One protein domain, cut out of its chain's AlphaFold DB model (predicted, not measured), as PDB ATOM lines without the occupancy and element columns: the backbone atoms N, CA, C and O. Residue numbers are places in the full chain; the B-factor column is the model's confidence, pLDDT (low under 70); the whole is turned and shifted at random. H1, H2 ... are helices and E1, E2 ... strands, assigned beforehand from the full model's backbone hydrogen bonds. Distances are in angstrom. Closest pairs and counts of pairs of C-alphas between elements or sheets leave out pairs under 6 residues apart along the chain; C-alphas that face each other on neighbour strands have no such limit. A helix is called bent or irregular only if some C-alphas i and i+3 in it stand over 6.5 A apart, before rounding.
ATOM      1  N   LEU A  39     -16.914 -29.513  -8.779       94.31
ATOM      2  CA  LEU A  39     -17.642 -29.137  -9.987       94.31
ATOM      3  C   LEU A  39     -16.835 -29.524 -11.229       94.31
ATOM      4  O   LEU A  39     -15.674 -29.132 -11.347       94.31
ATOM      5  N   GLY A  40     -17.461 -30.256 -12.150       92.88
ATOM      6  CA  GLY A  40     -16.759 -30.901 -13.262       92.88
ATOM      7  C   GLY A  40     -16.031 -32.164 -12.808       92.88
ATOM      8  O   GLY A  40     -14.835 -32.308 -13.039       92.88
ATOM      9  N   CYS A  41     -16.708 -33.017 -12.036       95.12
ATOM     10  CA  CYS A  41     -16.064 -34.157 -11.385       95.12
ATOM     11  C   CYS A  41     -15.744 -35.345 -12.309       95.12
ATOM     12  O   CYS A  41     -15.061 -36.277 -11.869       95.12
ATOM     13  N   VAL A  42     -16.225 -35.318 -13.552       94.25
ATOM     14  CA  VAL A  42     -15.984 -36.343 -14.567       94.25
ATOM     15  C   VAL A  42     -14.870 -35.871 -15.502       94.25
ATOM     16  O   VAL A  42     -14.980 -34.838 -16.149       94.25
ATOM     17  N   ASP A  43     -13.813 -36.674 -15.641       90.25
ATOM     18  CA  ASP A  43     -12.803 -36.472 -16.687       90.25
ATOM     19  C   ASP A  43     -13.311 -37.122 -17.988       90.25
ATOM     20  O   ASP A  43     -13.018 -38.295 -18.258       90.25
ATOM     21  N   GLU A  44     -14.153 -36.421 -18.752       86.88
ATOM     22  CA  GLU A  44     -14.801 -36.965 -19.957       86.88
ATOM     23  C   GLU A  44     -13.775 -37.591 -20.926       86.88
ATOM     24  O   GLU A  44     -12.695 -37.054 -21.169       86.88
ATOM     25  N   GLY A  45     -14.072 -38.795 -21.429       87.62
ATOM     26  CA  GLY A  45     -13.168 -39.576 -22.285       87.62
ATOM     27  C   GLY A  45     -12.040 -40.325 -21.555       87.62
ATOM     28  O   GLY A  45     -11.529 -41.300 -22.095       87.62
ATOM     29  N   LEU A  46     -11.692 -39.945 -20.320       91.12
ATOM     30  CA  LEU A  46     -10.619 -40.579 -19.532       91.12
ATOM     31  C   LEU A  46     -11.091 -41.178 -18.202       91.12
ATOM     32  O   LEU A  46     -10.311 -41.829 -17.508       91.12
ATOM     33  N   THR A  47     -12.360 -40.989 -17.833       89.88
ATOM     34  CA  THR A  47     -12.886 -41.342 -16.504       89.88
ATOM     35  C   THR A  47     -12.603 -42.800 -16.147       89.88
ATOM     36  O   THR A  47     -12.061 -43.075 -15.079       89.88
ATOM     37  N   GLN A  48     -12.876 -43.745 -17.053       91.56
ATOM     38  CA  GLN A  48     -12.666 -45.170 -16.781       91.56
ATOM     39  C   GLN A  48     -11.185 -45.525 -16.577       91.56
ATOM     40  O   GLN A  48     -10.844 -46.288 -15.673       91.56
ATOM     41  N   GLU A  49     -10.295 -44.977 -17.405       94.06
ATOM     42  CA  GLU A  49      -8.848 -45.178 -17.282       94.06
ATOM     43  C   GLU A  49      -8.313 -44.578 -15.973       94.06
ATOM     44  O   GLU A  49      -7.508 -45.193 -15.267       94.06
ATOM     45  N   ARG A  50      -8.805 -43.393 -15.605       93.50
ATOM     46  CA  ARG A  50      -8.389 -42.681 -14.395       93.50
ATOM     47  C   ARG A  50      -8.899 -43.321 -13.113       93.50
ATOM     48  O   ARG A  50      -8.176 -43.309 -12.120       93.50
ATOM     49  N   ILE A  51     -10.085 -43.929 -13.133       91.75
ATOM     50  CA  ILE A  51     -10.551 -44.777 -12.027       91.75
ATOM     51  C   ILE A  51      -9.610 -45.977 -11.873       91.75
ATOM     52  O   ILE A  51      -9.076 -46.198 -10.789       91.75
ATOM     53  N   LYS A  52      -9.341 -46.714 -12.962       92.56
ATOM     54  CA  LYS A  52      -8.482 -47.914 -12.933       92.56
ATOM     55  C   LYS A  52      -7.060 -47.624 -12.452       92.56
ATOM     56  O   LYS A  52      -6.485 -48.427 -11.728       92.56
ATOM     57  N   SER A  53      -6.496 -46.487 -12.850       94.75
ATOM     58  CA  SER A  53      -5.155 -46.056 -12.430       94.75
ATOM     59  C   SER A  53      -5.124 -45.358 -11.063       94.75
ATOM     60  O   SER A  53      -4.045 -45.002 -10.596       94.75
ATOM     61  N   GLY A  54      -6.277 -45.121 -10.425       92.56
ATOM     62  CA  GLY A  54      -6.375 -44.364  -9.171       92.56
ATOM     63  C   GLY A  54      -5.993 -42.883  -9.306       92.56
ATOM     64  O   GLY A  54      -5.704 -42.215  -8.312       92.56
ATOM     65  N   SER A  55      -5.954 -42.361 -10.533       93.44
ATOM     66  CA  SER A  55      -5.538 -40.987 -10.828       93.44
ATOM     67  C   SER A  55      -6.706 -40.005 -10.931       93.44
ATOM     68  O   SER A  55      -6.469 -38.794 -10.917       93.44
ATOM     69  N   LEU A  56      -7.954 -40.491 -10.972       95.25
ATOM     70  CA  LEU A  56      -9.143 -39.641 -11.032       95.25
ATOM     71  C   LEU A  56      -9.214 -38.741  -9.793       95.25
ATOM     72  O   LEU A  56      -9.314 -39.222  -8.658       95.25
ATOM     73  N   LEU A  57      -9.218 -37.425 -10.009       95.56
ATOM     74  CA  LEU A  57      -9.160 -36.446  -8.924       95.56
ATOM     75  C   LEU A  57     -10.302 -36.619  -7.920       95.56
ATOM     76  O   LEU A  57     -10.057 -36.561  -6.719       95.56
ATOM     77  N   HIS A  58     -11.523 -36.885  -8.393       97.06
ATOM     78  CA  HIS A  58     -12.674 -37.087  -7.514       97.06
ATOM     79  C   HIS A  58     -12.431 -38.222  -6.504       97.06
ATOM     80  O   HIS A  58     -12.582 -38.017  -5.302       97.06
ATOM     81  N   THR A  59     -11.931 -39.376  -6.958       96.12
ATOM     82  CA  THR A  59     -11.595 -40.499  -6.062       96.12
ATOM     83  C   THR A  59     -10.428 -40.182  -5.128       96.12
ATOM     84  O   THR A  59     -10.461 -40.533  -3.950       96.12
ATOM     85  N   ARG A  60      -9.418 -39.441  -5.605       96.38
ATOM     86  CA  ARG A  60      -8.303 -38.990  -4.757       96.38
ATOM     87  C   ARG A  60      -8.773 -38.041  -3.652       96.38
ATOM     88  O   ARG A  60      -8.267 -38.125  -2.536       96.38
ATOM     89  N   LEU A  61      -9.737 -37.163  -3.940       97.62
ATOM     90  CA  LEU A  61     -10.356 -36.281  -2.947       97.62
ATOM     91  C   LEU A  61     -11.103 -37.089  -1.885       97.62
ATOM     92  O   LEU A  61     -10.925 -36.814  -0.703       97.62
ATOM     93  N   MET A  62     -11.872 -38.110  -2.281       97.50
ATOM     94  CA  MET A  62     -12.591 -38.984  -1.339       97.50
ATOM     95  C   MET A  62     -11.653 -39.672  -0.340       97.50
ATOM     96  O   MET A  62     -12.036 -39.894   0.802       97.50
ATOM     97  N   GLY A  63     -10.412 -39.966  -0.741       96.81
ATOM     98  CA  GLY A  63      -9.412 -40.570   0.141       96.81
ATOM     99  C   GLY A  63      -8.858 -39.640   1.231       96.81
ATOM    100  O   GLY A  63      -8.224 -40.125   2.165       96.81
ATOM    101  N   VAL A  64      -9.056 -38.321   1.126       97.94
ATOM    102  CA  VAL A  64      -8.499 -37.342   2.083       97.94
ATOM    103  C   VAL A  64      -9.545 -36.433   2.726       97.94
ATOM    104  O   VAL A  64      -9.325 -35.926   3.827       97.94
ATOM    105  N   ALA A  65     -10.651 -36.175   2.035       98.25
ATOM    106  CA  ALA A  65     -11.718 -35.294   2.474       98.25
ATOM    107  C   ALA A  65     -12.630 -35.996   3.486       98.25
ATOM    108  O   ALA A  65     -12.688 -37.219   3.560       98.25
ATOM    109  N   LYS A  66     -13.364 -35.205   4.271       97.94
ATOM    110  CA  LYS A  66     -14.411 -35.731   5.157       97.94
ATOM    111  C   LYS A  66     -15.609 -36.229   4.348       97.94
ATOM    112  O   LYS A  66     -16.230 -37.218   4.711       97.94
ATOM    113  N   GLU A  67     -15.950 -35.500   3.293       97.62
ATOM    114  CA  GLU A  67     -17.064 -35.794   2.398       97.62
ATOM    115  C   GLU A  67     -16.803 -35.098   1.061       97.62
ATOM    116  O   GLU A  67     -16.327 -33.960   1.045       97.62
ATOM    117  N   VAL A  68     -17.119 -35.758  -0.051       97.94
ATOM    118  CA  VAL A  68     -17.015 -35.169  -1.389       97.94
ATOM    119  C   VAL A  68     -18.357 -35.303  -2.086       97.94
ATOM    120  O   VAL A  68     -18.938 -36.384  -2.089       97.94
ATOM    121  N   TRP A  69     -18.827 -34.204  -2.661       97.88
ATOM    122  CA  TRP A  69     -19.942 -34.160  -3.596       97.88
ATOM    123  C   TRP A  69     -19.420 -33.826  -4.988       97.88
ATOM    124  O   TRP A  69     -18.504 -33.018  -5.127       97.88
ATOM    125  N   GLY A  70     -19.981 -34.448  -6.018       96.75
ATOM    126  CA  GLY A  70     -19.625 -34.208  -7.413       96.75
ATOM    127  C   GLY A  70     -20.808 -33.696  -8.218       96.75
ATOM    128  O   GLY A  70     -21.911 -34.223  -8.093       96.75
ATOM    129  N   VAL A  71     -20.576 -32.694  -9.063       95.94
ATOM    130  CA  VAL A  71     -21.548 -32.261 -10.076       95.94
ATOM    131  C   VAL A  71     -20.885 -32.302 -11.434       95.94
ATOM    132  O   VAL A  71     -19.788 -31.768 -11.601       95.94
ATOM    133  N   ASP A  72     -21.560 -32.900 -12.405       94.81
ATOM    134  CA  ASP A  72     -21.130 -32.868 -13.797       94.81
ATOM    135  C   ASP A  72     -22.329 -32.889 -14.746       94.81
ATOM    136  O   ASP A  72     -23.387 -33.416 -14.408       94.81
ATOM    137  N   ILE A  73     -22.174 -32.337 -15.947       93.19
ATOM    138  CA  ILE A  73     -23.208 -32.409 -16.985       93.19
ATOM    139  C   ILE A  73     -23.203 -33.774 -17.696       93.19
ATOM    140  O   ILE A  73     -24.228 -34.191 -18.239       93.19
ATOM    141  N   GLY A  74     -22.070 -34.485 -17.676       93.56
ATOM    142  CA  GLY A  74     -21.870 -35.775 -18.328       93.56
ATOM    143  C   GLY A  74     -22.551 -36.930 -17.592       93.56
ATOM    144  O   GLY A  74     -21.937 -37.600 -16.759       93.56
ATOM    145  N   ALA A  75     -23.811 -37.207 -17.938       95.25
ATOM    146  CA  ALA A  75     -24.620 -38.252 -17.303       95.25
ATOM    147  C   ALA A  75     -23.968 -39.649 -17.339       95.25
ATOM    148  O   ALA A  75     -23.999 -40.364 -16.338       95.25
ATOM    149  N   GLU A  76     -23.331 -40.018 -18.455       95.19
ATOM    150  CA  GLU A  76     -22.643 -41.309 -18.599       95.19
ATOM    151  C   GLU A  76     -21.430 -41.431 -17.671       95.19
ATOM    152  O   GLU A  76     -21.211 -42.475 -17.060       95.19
ATOM    153  N   GLY A  77     -20.664 -40.351 -17.500       95.19
ATOM    154  CA  GLY A  77     -19.540 -40.334 -16.568       95.19
ATOM    155  C   GLY A  77     -19.996 -40.457 -15.117       95.19
ATOM    156  O   GLY A  77     -19.432 -41.242 -14.357       95.19
ATOM    157  N   ILE A  78     -21.066 -39.751 -14.743       96.81
ATOM    158  CA  ILE A  78     -21.679 -39.875 -13.413       96.81
ATOM    159  C   ILE A  78     -22.197 -41.295 -13.175       96.81
ATOM    160  O   ILE A  78     -21.970 -41.863 -12.108       96.81
ATOM    161  N   LYS A  79     -22.860 -41.895 -14.168       96.25
ATOM    162  CA  LYS A  79     -23.312 -43.286 -14.100       96.25
ATOM    163  C   LYS A  79     -22.134 -44.237 -13.869       96.25
ATOM    164  O   LYS A  79     -22.198 -45.047 -12.951       96.25
ATOM    165  N   LEU A  80     -21.048 -44.085 -14.626       95.44
ATOM    166  CA  LEU A  80     -19.837 -44.885 -14.457       95.44
ATOM    167  C   LEU A  80     -19.253 -44.750 -13.043       95.44
ATOM    168  O   LEU A  80     -18.835 -45.742 -12.454       95.44
ATOM    169  N   LEU A  81     -19.226 -43.543 -12.474       96.12
ATOM    170  CA  LEU A  81     -18.756 -43.335 -11.102       96.12
ATOM    171  C   LEU A  81     -19.661 -44.022 -10.067       96.12
ATOM    172  O   LEU A  81     -19.152 -44.658  -9.145       96.12
ATOM    173  N   ARG A  82     -20.986 -43.969 -10.252       96.44
ATOM    174  CA  ARG A  82     -21.949 -44.685  -9.396       96.44
ATOM    175  C   ARG A  82     -21.775 -46.198  -9.464       96.44
ATOM    176  O   ARG A  82     -21.819 -46.861  -8.435       96.44
ATOM    177  N   GLU A  83     -21.498 -46.748 -10.644       95.50
ATOM    178  CA  GLU A  83     -21.183 -48.176 -10.815       95.50
ATOM    179  C   GLU A  83     -19.914 -48.601 -10.050       95.50
ATOM    180  O   GLU A  83     -19.763 -49.774  -9.715       95.50
ATOM    181  N   HIS A  84     -19.033 -47.653  -9.712       93.31
ATOM    182  CA  HIS A  84     -17.866 -47.867  -8.851       93.31
ATOM    183  C   HIS A  84     -18.141 -47.563  -7.362       93.31
ATOM    184  O   HIS A  84     -17.198 -47.467  -6.577       93.31
ATOM    185  N   GLY A  85     -19.410 -47.432  -6.959       94.94
ATOM    186  CA  GLY A  85     -19.823 -47.253  -5.563       94.94
ATOM    187  C   GLY A  85     -19.699 -45.823  -5.034       94.94
ATOM    188  O   GLY A  85     -19.500 -45.631  -3.836       94.94
ATOM    189  N   ILE A  86     -19.754 -44.817  -5.913       95.44
ATOM    190  CA  ILE A  86     -19.696 -43.400  -5.531       95.44
ATOM    191  C   ILE A  86     -21.109 -42.808  -5.578       95.44
ATOM    192  O   ILE A  86     -21.684 -42.674  -6.655       95.44
ATOM    193  N   ASP A  87     -21.654 -42.414  -4.425       91.88
ATOM    194  CA  ASP A  87     -23.074 -42.034  -4.318       91.88
ATOM    195  C   ASP A  87     -23.343 -40.523  -4.380       91.88
ATOM    196  O   ASP A  87     -24.321 -40.101  -4.998       91.88
ATOM    197  N   ASN A  88     -22.475 -39.698  -3.779       96.62
ATOM    198  CA  ASN A  88     -22.639 -38.240  -3.656       96.62
ATOM    199  C   ASN A  88     -22.376 -37.507  -4.987       96.62
ATOM    200  O   ASN A  88     -21.465 -36.686  -5.113       96.62
ATOM    201  N   LEU A  89     -23.158 -37.833  -6.009       97.38
ATOM    202  CA  LEU A  89     -22.989 -37.379  -7.380       97.38
ATOM    203  C   LEU A  89     -24.306 -36.866  -7.936       97.38
ATOM    204  O   LEU A  89     -25.338 -37.529  -7.818       97.38
ATOM    205  N   VAL A  90     -24.247 -35.735  -8.629       96.75
ATOM    206  CA  VAL A  90     -25.396 -35.109  -9.276       96.75
ATOM    207  C   VAL A  90     -25.087 -34.855 -10.746       96.75
ATOM    208  O   VAL A  90     -24.041 -34.304 -11.092       96.75
ATOM    209  N   VAL A  91     -26.022 -35.236 -11.617       96.38
ATOM    210  CA  VAL A  91     -25.998 -34.803 -13.017       96.38
ATOM    211  C   VAL A  91     -26.611 -33.409 -13.069       96.38
ATOM    212  O   VAL A  91     -27.789 -33.249 -12.761       96.38
ATOM    213  N   GLY A  92     -25.836 -32.392 -13.436       93.56
ATOM    214  CA  GLY A  92     -26.308 -31.015 -13.380       93.56
ATOM    215  C   GLY A  92     -25.431 -30.019 -14.123       93.56
ATOM    216  O   GLY A  92     -24.222 -30.181 -14.274       93.56
ATOM    217  N   ASN A  93     -26.060 -28.935 -14.577       90.50
ATOM    218  CA  ASN A  93     -25.358 -27.813 -15.180       90.50
ATOM    219  C   ASN A  93     -24.850 -26.872 -14.084       90.50
ATOM    220  O   ASN A  93     -25.629 -26.153 -13.460       90.50
ATOM    221  N   ILE A  94     -23.531 -26.799 -13.906       87.75
ATOM    222  CA  ILE A  94     -22.901 -25.939 -12.892       87.75
ATOM    223  C   ILE A  94     -23.216 -24.442 -13.082       87.75
ATOM    224  O   ILE A  94     -23.108 -23.665 -12.138       87.75
ATOM    225  N   LYS A  95     -23.662 -24.011 -14.274       84.00
ATOM    226  CA  LYS A  95     -24.135 -22.632 -14.521       84.00
ATOM    227  C   LYS A  95     -25.442 -22.309 -13.782       84.00
ATOM    228  O   LYS A  95     -25.792 -21.137 -13.687       84.00
ATOM    229  N   GLN A  96     -26.143 -23.327 -13.289       85.81
ATOM    230  CA  GLN A  96     -27.419 -23.262 -12.574       85.81
ATOM    231  C   GLN A  96     -27.314 -24.006 -11.234       85.81
ATOM    232  O   GLN A  96     -28.211 -24.749 -10.848       85.81
ATOM    233  N   LEU A  97     -26.179 -23.853 -10.539       85.94
ATOM    234  CA  LEU A  97     -25.885 -24.574  -9.296       85.94
ATOM    235  C   LEU A  97     -26.957 -24.361  -8.210       85.94
ATOM    236  O   LEU A  97     -27.277 -25.283  -7.472       85.94
ATOM    237  N   ASP A  98     -27.552 -23.169  -8.160       84.62
ATOM    238  CA  ASP A  98     -28.650 -22.786  -7.261       84.62
ATOM    239  C   ASP A  98     -29.969 -23.537  -7.523       84.62
ATOM    240  O   ASP A  98     -30.872 -23.531  -6.683       84.62
ATOM    241  N   GLN A  99     -30.091 -24.194  -8.677       88.06
ATOM    242  CA  GLN A  99     -31.256 -24.993  -9.057       88.06
ATOM    243  C   GLN A  99     -31.095 -26.478  -8.713       88.06
ATOM    244  O   GLN A  99     -32.053 -27.233  -8.859       88.06
ATOM    245  N   ILE A 100     -29.914 -26.901  -8.251       90.56
ATOM    246  CA  ILE A 100     -29.647 -28.291  -7.881       90.56
ATOM    247  C   ILE A 100     -30.136 -28.531  -6.450       90.56
ATOM    248  O   ILE A 100     -29.508 -28.099  -5.483       90.56
ATOM    249  N   GLU A 101     -31.274 -29.209  -6.318       91.25
ATOM    250  CA  GLU A 101     -31.970 -29.389  -5.040       91.25
ATOM    251  C   GLU A 101     -31.130 -30.172  -4.026       91.25
ATOM    252  O   GLU A 101     -31.087 -29.819  -2.848       91.25
ATOM    253  N   GLU A 102     -30.394 -31.180  -4.491       92.31
ATOM    254  CA  GLU A 102     -29.554 -32.036  -3.656       92.31
ATOM    255  C   GLU A 102     -28.446 -31.255  -2.933       92.31
ATOM    256  O   GLU A 102     -27.983 -31.679  -1.873       92.31
ATOM    257  N   LEU A 103     -28.044 -30.097  -3.474       90.94
ATOM    258  CA  LEU A 103     -27.011 -29.243  -2.893       90.94
ATOM    259  C   LEU A 103     -27.555 -28.186  -1.929       90.94
ATOM    260  O   LEU A 103     -26.800 -27.726  -1.078       90.94
ATOM    261  N   LYS A 104     -28.843 -27.826  -2.000       86.75
ATOM    262  CA  LYS A 104     -29.414 -26.714  -1.209       86.75
ATOM    263  C   LYS A 104     -29.346 -26.916   0.302       86.75
ATOM    264  O   LYS A 104     -29.391 -25.950   1.055       86.75
ATOM    265  N   GLN A 105     -29.284 -28.167   0.751       85.06
ATOM    266  CA  GLN A 105     -29.187 -28.520   2.173       85.06
ATOM    267  C   GLN A 105     -27.752 -28.858   2.600       85.06
ATOM    268  O   GLN A 105     -27.519 -29.262   3.740       85.06
ATOM    269  N   GLN A 106     -26.786 -28.711   1.691       89.88
ATOM    270  CA  GLN A 106     -25.386 -29.023   1.937       89.88
ATOM    271  C   GLN A 106     -24.584 -27.756   2.208       89.88
ATOM    272  O   GLN A 106     -24.875 -26.689   1.688       89.88
ATOM    273  N   ASN A 107     -23.534 -27.904   3.014       91.44
ATOM    274  CA  ASN A 107     -22.569 -26.847   3.295       91.44
ATOM    275  C   ASN A 107     -21.179 -27.379   2.968       91.44
ATOM    276  O   ASN A 107     -20.807 -28.456   3.451       91.44
ATOM    277  N   PHE A 108     -20.403 -26.617   2.205       95.25
ATOM    278  CA  PHE A 108     -19.070 -27.021   1.771       95.25
ATOM    279  C   PHE A 108     -18.007 -26.088   2.336       95.25
ATOM    280  O   PHE A 108     -18.137 -24.870   2.283       95.25
ATOM    281  N   ASP A 109     -16.924 -26.667   2.848       96.12
ATOM    282  CA  ASP A 109     -15.748 -25.892   3.248       96.12
ATOM    283  C   ASP A 109     -14.973 -25.409   2.012       96.12
ATOM    284  O   ASP A 109     -14.300 -24.379   2.049       96.12
ATOM    285  N   ILE A 110     -15.014 -26.200   0.931       95.75
ATOM    286  CA  ILE A 110     -14.292 -25.956  -0.318       95.75
ATOM    287  C   ILE A 110     -15.191 -26.294  -1.505       95.75
ATOM    288  O   ILE A 110     -15.729 -27.396  -1.592       95.75
ATOM    289  N   ILE A 111     -15.267 -25.370  -2.460       94.19
ATOM    290  CA  ILE A 111     -15.859 -25.594  -3.778       94.19
ATOM    291  C   ILE A 111     -14.721 -25.561  -4.795       94.19
ATOM    292  O   ILE A 111     -14.002 -24.568  -4.911       94.19
ATOM    293  N   LEU A 112     -14.523 -26.676  -5.490       93.31
ATOM    294  CA  LEU A 112     -13.413 -26.911  -6.397       93.31
ATOM    295  C   LEU A 112     -13.893 -26.877  -7.848       93.31
ATOM    296  O   LEU A 112     -14.826 -27.585  -8.220       93.31
ATOM    297  N   LEU A 113     -13.201 -26.078  -8.659       88.44
ATOM    298  CA  LEU A 113     -13.342 -26.005 -10.107       88.44
ATOM    299  C   LEU A 113     -11.969 -26.256 -10.724       88.44
ATOM    300  O   LEU A 113     -11.108 -25.379 -10.638       88.44
ATOM    301  N   THR A 114     -11.734 -27.428 -11.306       75.69
ATOM    302  CA  THR A 114     -10.401 -27.756 -11.837       75.69
ATOM    303  C   THR A 114     -10.259 -27.564 -13.337       75.69
ATOM    304  O   THR A 114      -9.208 -27.091 -13.749       75.69
ATOM    305  N   GLU A 115     -11.284 -27.873 -14.133       70.56
ATOM    306  CA  GLU A 115     -11.188 -27.882 -15.609       70.56
ATOM    307  C   GLU A 115     -12.468 -27.329 -16.272       70.56
ATOM    308  O   GLU A 115     -12.880 -27.747 -17.348       70.56
ATOM    309  N   VAL A 116     -13.189 -26.443 -15.575       72.62
ATOM    310  CA  VAL A 116     -14.507 -25.960 -16.029       72.62
ATOM    311  C   VAL A 116     -14.587 -24.454 -16.231       72.62
ATOM    312  O   VAL A 116     -15.525 -23.983 -16.870       72.62
ATOM    313  N   LEU A 117     -13.642 -23.676 -15.693       70.81
ATOM    314  CA  LEU A 117     -13.731 -22.212 -15.690       70.81
ATOM    315  C   LEU A 117     -13.600 -21.640 -17.112       70.81
ATOM    316  O   LEU A 117     -14.282 -20.680 -17.462       70.81
ATOM    317  N   GLU A 118     -12.766 -22.271 -17.934       68.00
ATOM    318  CA  GLU A 118     -12.503 -21.976 -19.342       68.00
ATOM    319  C   GLU A 118     -13.725 -22.188 -20.247       68.00
ATOM    320  O   GLU A 118     -13.852 -21.539 -21.285       68.00
ATOM    321  N   HIS A 119     -14.664 -23.040 -19.835       69.44
ATOM    322  CA  HIS A 119     -15.886 -23.347 -20.581       69.44
ATOM    323  C   HIS A 119     -17.074 -22.451 -20.173       69.44
ATOM    324  O   HIS A 119     -18.200 -22.581 -20.683       69.44
ATOM    325  N   LEU A 120     -16.854 -21.509 -19.248       72.12
ATOM    326  CA  LEU A 120     -17.865 -20.554 -18.810       72.12
ATOM    327  C   LEU A 120     -17.779 -19.261 -19.626       72.12
ATOM    328  O   LEU A 120     -16.843 -18.486 -19.492       72.12
ATOM    329  N   ASN A 121     -18.833 -18.954 -20.390       69.81
ATOM    330  CA  ASN A 121     -18.944 -17.678 -21.119       69.81
ATOM    331  C   ASN A 121     -18.937 -16.448 -20.186       69.81
ATOM    332  O   ASN A 121     -18.553 -15.356 -20.596       69.81
ATOM    333  N   LYS A 122     -19.432 -16.598 -18.948       74.56
ATOM    334  CA  LYS A 122     -19.561 -15.524 -17.945       74.56
ATOM    335  C   LYS A 122     -19.098 -16.021 -16.566       74.56
ATOM    336  O   LYS A 122     -19.930 -16.184 -15.671       74.56
ATOM    337  N   PRO A 123     -17.790 -16.267 -16.369       74.88
ATOM    338  CA  PRO A 123     -17.273 -16.892 -15.148       74.88
ATOM    339  C   PRO A 123     -17.559 -16.047 -13.896       74.88
ATOM    340  O   PRO A 123     -17.827 -16.595 -12.834       74.88
ATOM    341  N   GLY A 124     -17.610 -14.715 -14.021       76.00
ATOM    342  CA  GLY A 124     -17.968 -13.827 -12.909       76.00
ATOM    343  C   GLY A 124     -19.389 -14.039 -12.370       76.00
ATOM    344  O   GLY A 124     -19.587 -13.997 -11.160       76.00
ATOM    345  N   LEU A 125     -20.370 -14.317 -13.240       74.56
ATOM    346  CA  LEU A 125     -21.743 -14.611 -12.802       74.56
ATOM    347  C   LEU A 125     -21.830 -15.963 -12.097       74.56
ATOM    348  O   LEU A 125     -22.525 -16.091 -11.096       74.56
ATOM    349  N   PHE A 126     -21.082 -16.948 -12.590       79.50
ATOM    350  CA  PHE A 126     -20.961 -18.241 -11.931       79.50
ATOM    351  C   PHE A 126     -20.348 -18.099 -10.524       79.50
ATOM    352  O   PHE A 126     -20.887 -18.620  -9.555       79.50
ATOM    353  N   LEU A 127     -19.278 -17.315 -10.354       79.75
ATOM    354  CA  LEU A 127     -18.694 -17.095  -9.022       79.75
ATOM    355  C   LEU A 127     -19.678 -16.418  -8.050       79.75
ATOM    356  O   LEU A 127     -19.642 -16.679  -6.848       79.75
ATOM    357  N   GLN A 128     -20.583 -15.572  -8.555       78.56
ATOM    358  CA  GLN A 128     -21.642 -14.974  -7.739       78.56
ATOM    359  C   GLN A 128     -22.715 -15.982  -7.313       78.56
ATOM    360  O   GLN A 128     -23.234 -15.841  -6.207       78.56
ATOM    361  N   SER A 129     -23.059 -16.973  -8.145       74.50
ATOM    362  CA  SER A 129     -24.017 -18.021  -7.758       74.50
ATOM    363  C   SER A 129     -23.415 -18.980  -6.733       74.50
ATOM    364  O   SER A 129     -24.094 -19.360  -5.783       74.50
ATOM    365  N   VAL A 130     -22.121 -19.285  -6.855       77.25
ATOM    366  CA  VAL A 130     -21.384 -20.090  -5.870       77.25
ATOM    367  C   VAL A 130     -21.364 -19.420  -4.498       77.25
ATOM    368  O   VAL A 130     -21.615 -20.089  -3.511       77.25
ATOM    369  N   LYS A 131     -21.144 -18.100  -4.418       73.25
ATOM    370  CA  LYS A 131     -21.098 -17.363  -3.137       73.25
ATOM    371  C   LYS A 131     -22.427 -17.374  -2.356       73.25
ATOM    372  O   LYS A 131     -22.452 -16.977  -1.196       73.25
ATOM    373  N   LYS A 132     -23.538 -17.715  -3.013       62.12
ATOM    374  CA  LYS A 132     -24.872 -17.769  -2.395       62.12
ATOM    375  C   LYS A 132     -25.208 -19.140  -1.797       62.12
ATOM    376  O   LYS A 132     -26.222 -19.223  -1.112       62.12
TER     377      LYS A 132
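AT A GLANCE: This is residues 39 to 132 of the 133 residues of the protein "Methyltranfer_dom domain-containing protein" of Candidatus Bathyarchaeota archaeon (UniProt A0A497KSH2). A short pair of parallel strands, E1 and E2, lies in the middle of the domain, with the helices H1, H2 and H3 toward one end and the touching helices H4 and H5 at the other end. H2 packs on E1 and H3 on E2, while the strand E3 runs by itself between the strand pair and H5. The 94 printed residues hold five named helices and three named strands, in the order H1 H2 E1 H3 E2 H4 E3 H5; the class is mixed, helices and strands. The whole is compact, with a radius of gyration of the C-alphas of 13.0 A and spans of 36 by 27 by 21 A.

IN THESE COORDINATES: Start at C-alpha 39 at (-17.642, -29.137, -9.987). Find C-alpha 47 at (-12.886, -41.342, -16.504), where H1 begins; it runs to residue 52, and H2 follows at residues 57 to 62. E1, residues 67 to 72, runs 17.0 A from C-alpha 67 at (-17.064, -35.794, 2.398). Next come H3, residues 75 to 83 and 12.3 A long, and E2, residues 89 to 91. H4 is residues 94 to 99 and irregular, with C-alphas 95 and 98 8.6 A apart. E3 is residues 110 to 113, 9.8 A long, and H5, residues 123 to 130, runs 10.6 A to C-alpha 130 at (-21.384, -20.090, -5.870).

HOW THE PARTS SIT: Look first at E1 and E2, parallel at 15 degrees, with N 90 and O 70 at 2.8 A and N 72 and O 90 at 3.1 A, within hydrogen-bond range. With H3 between them they form a strand-helix-strand unit, two parallel neighbour strands joined through a helix, and its crossover is right-handed. The closest C-alphas of H3 and E2 are those of Ala 75 and Val 91, 5.7 A apart; those of H2 and E1 are Met 62 and Val 68, 5.8 A apart. H1 and H3 are close but not clearly touching, with the C-alphas of Thr 47 and Gly 77 closest at 6.7 A. H4 and H5 touch, closest at the C-alphas of Lys 95 and Phe 126, 6.0 A, at a shallow tilt of 29 degrees, the same way. E3 pairs with no named strand and is apart from E1. In H1, H2, H3 and H5 every O i to N i+4 pair is within hydrogen-bond range; in H4 it is 0 of 2, with 2 of 3 O i to N i+3 pairs within range.

THE WHOLE: The two C-alphas farthest apart are those of Ser 53 and Lys 132, at 35.9 A. The printed part has no cut and no long link; H4 to E3 and E3 to H5 are short but not tight. The mean pLDDT of the printed part is 89.4, and residues 118 to 119, 121 and 132 are under 70.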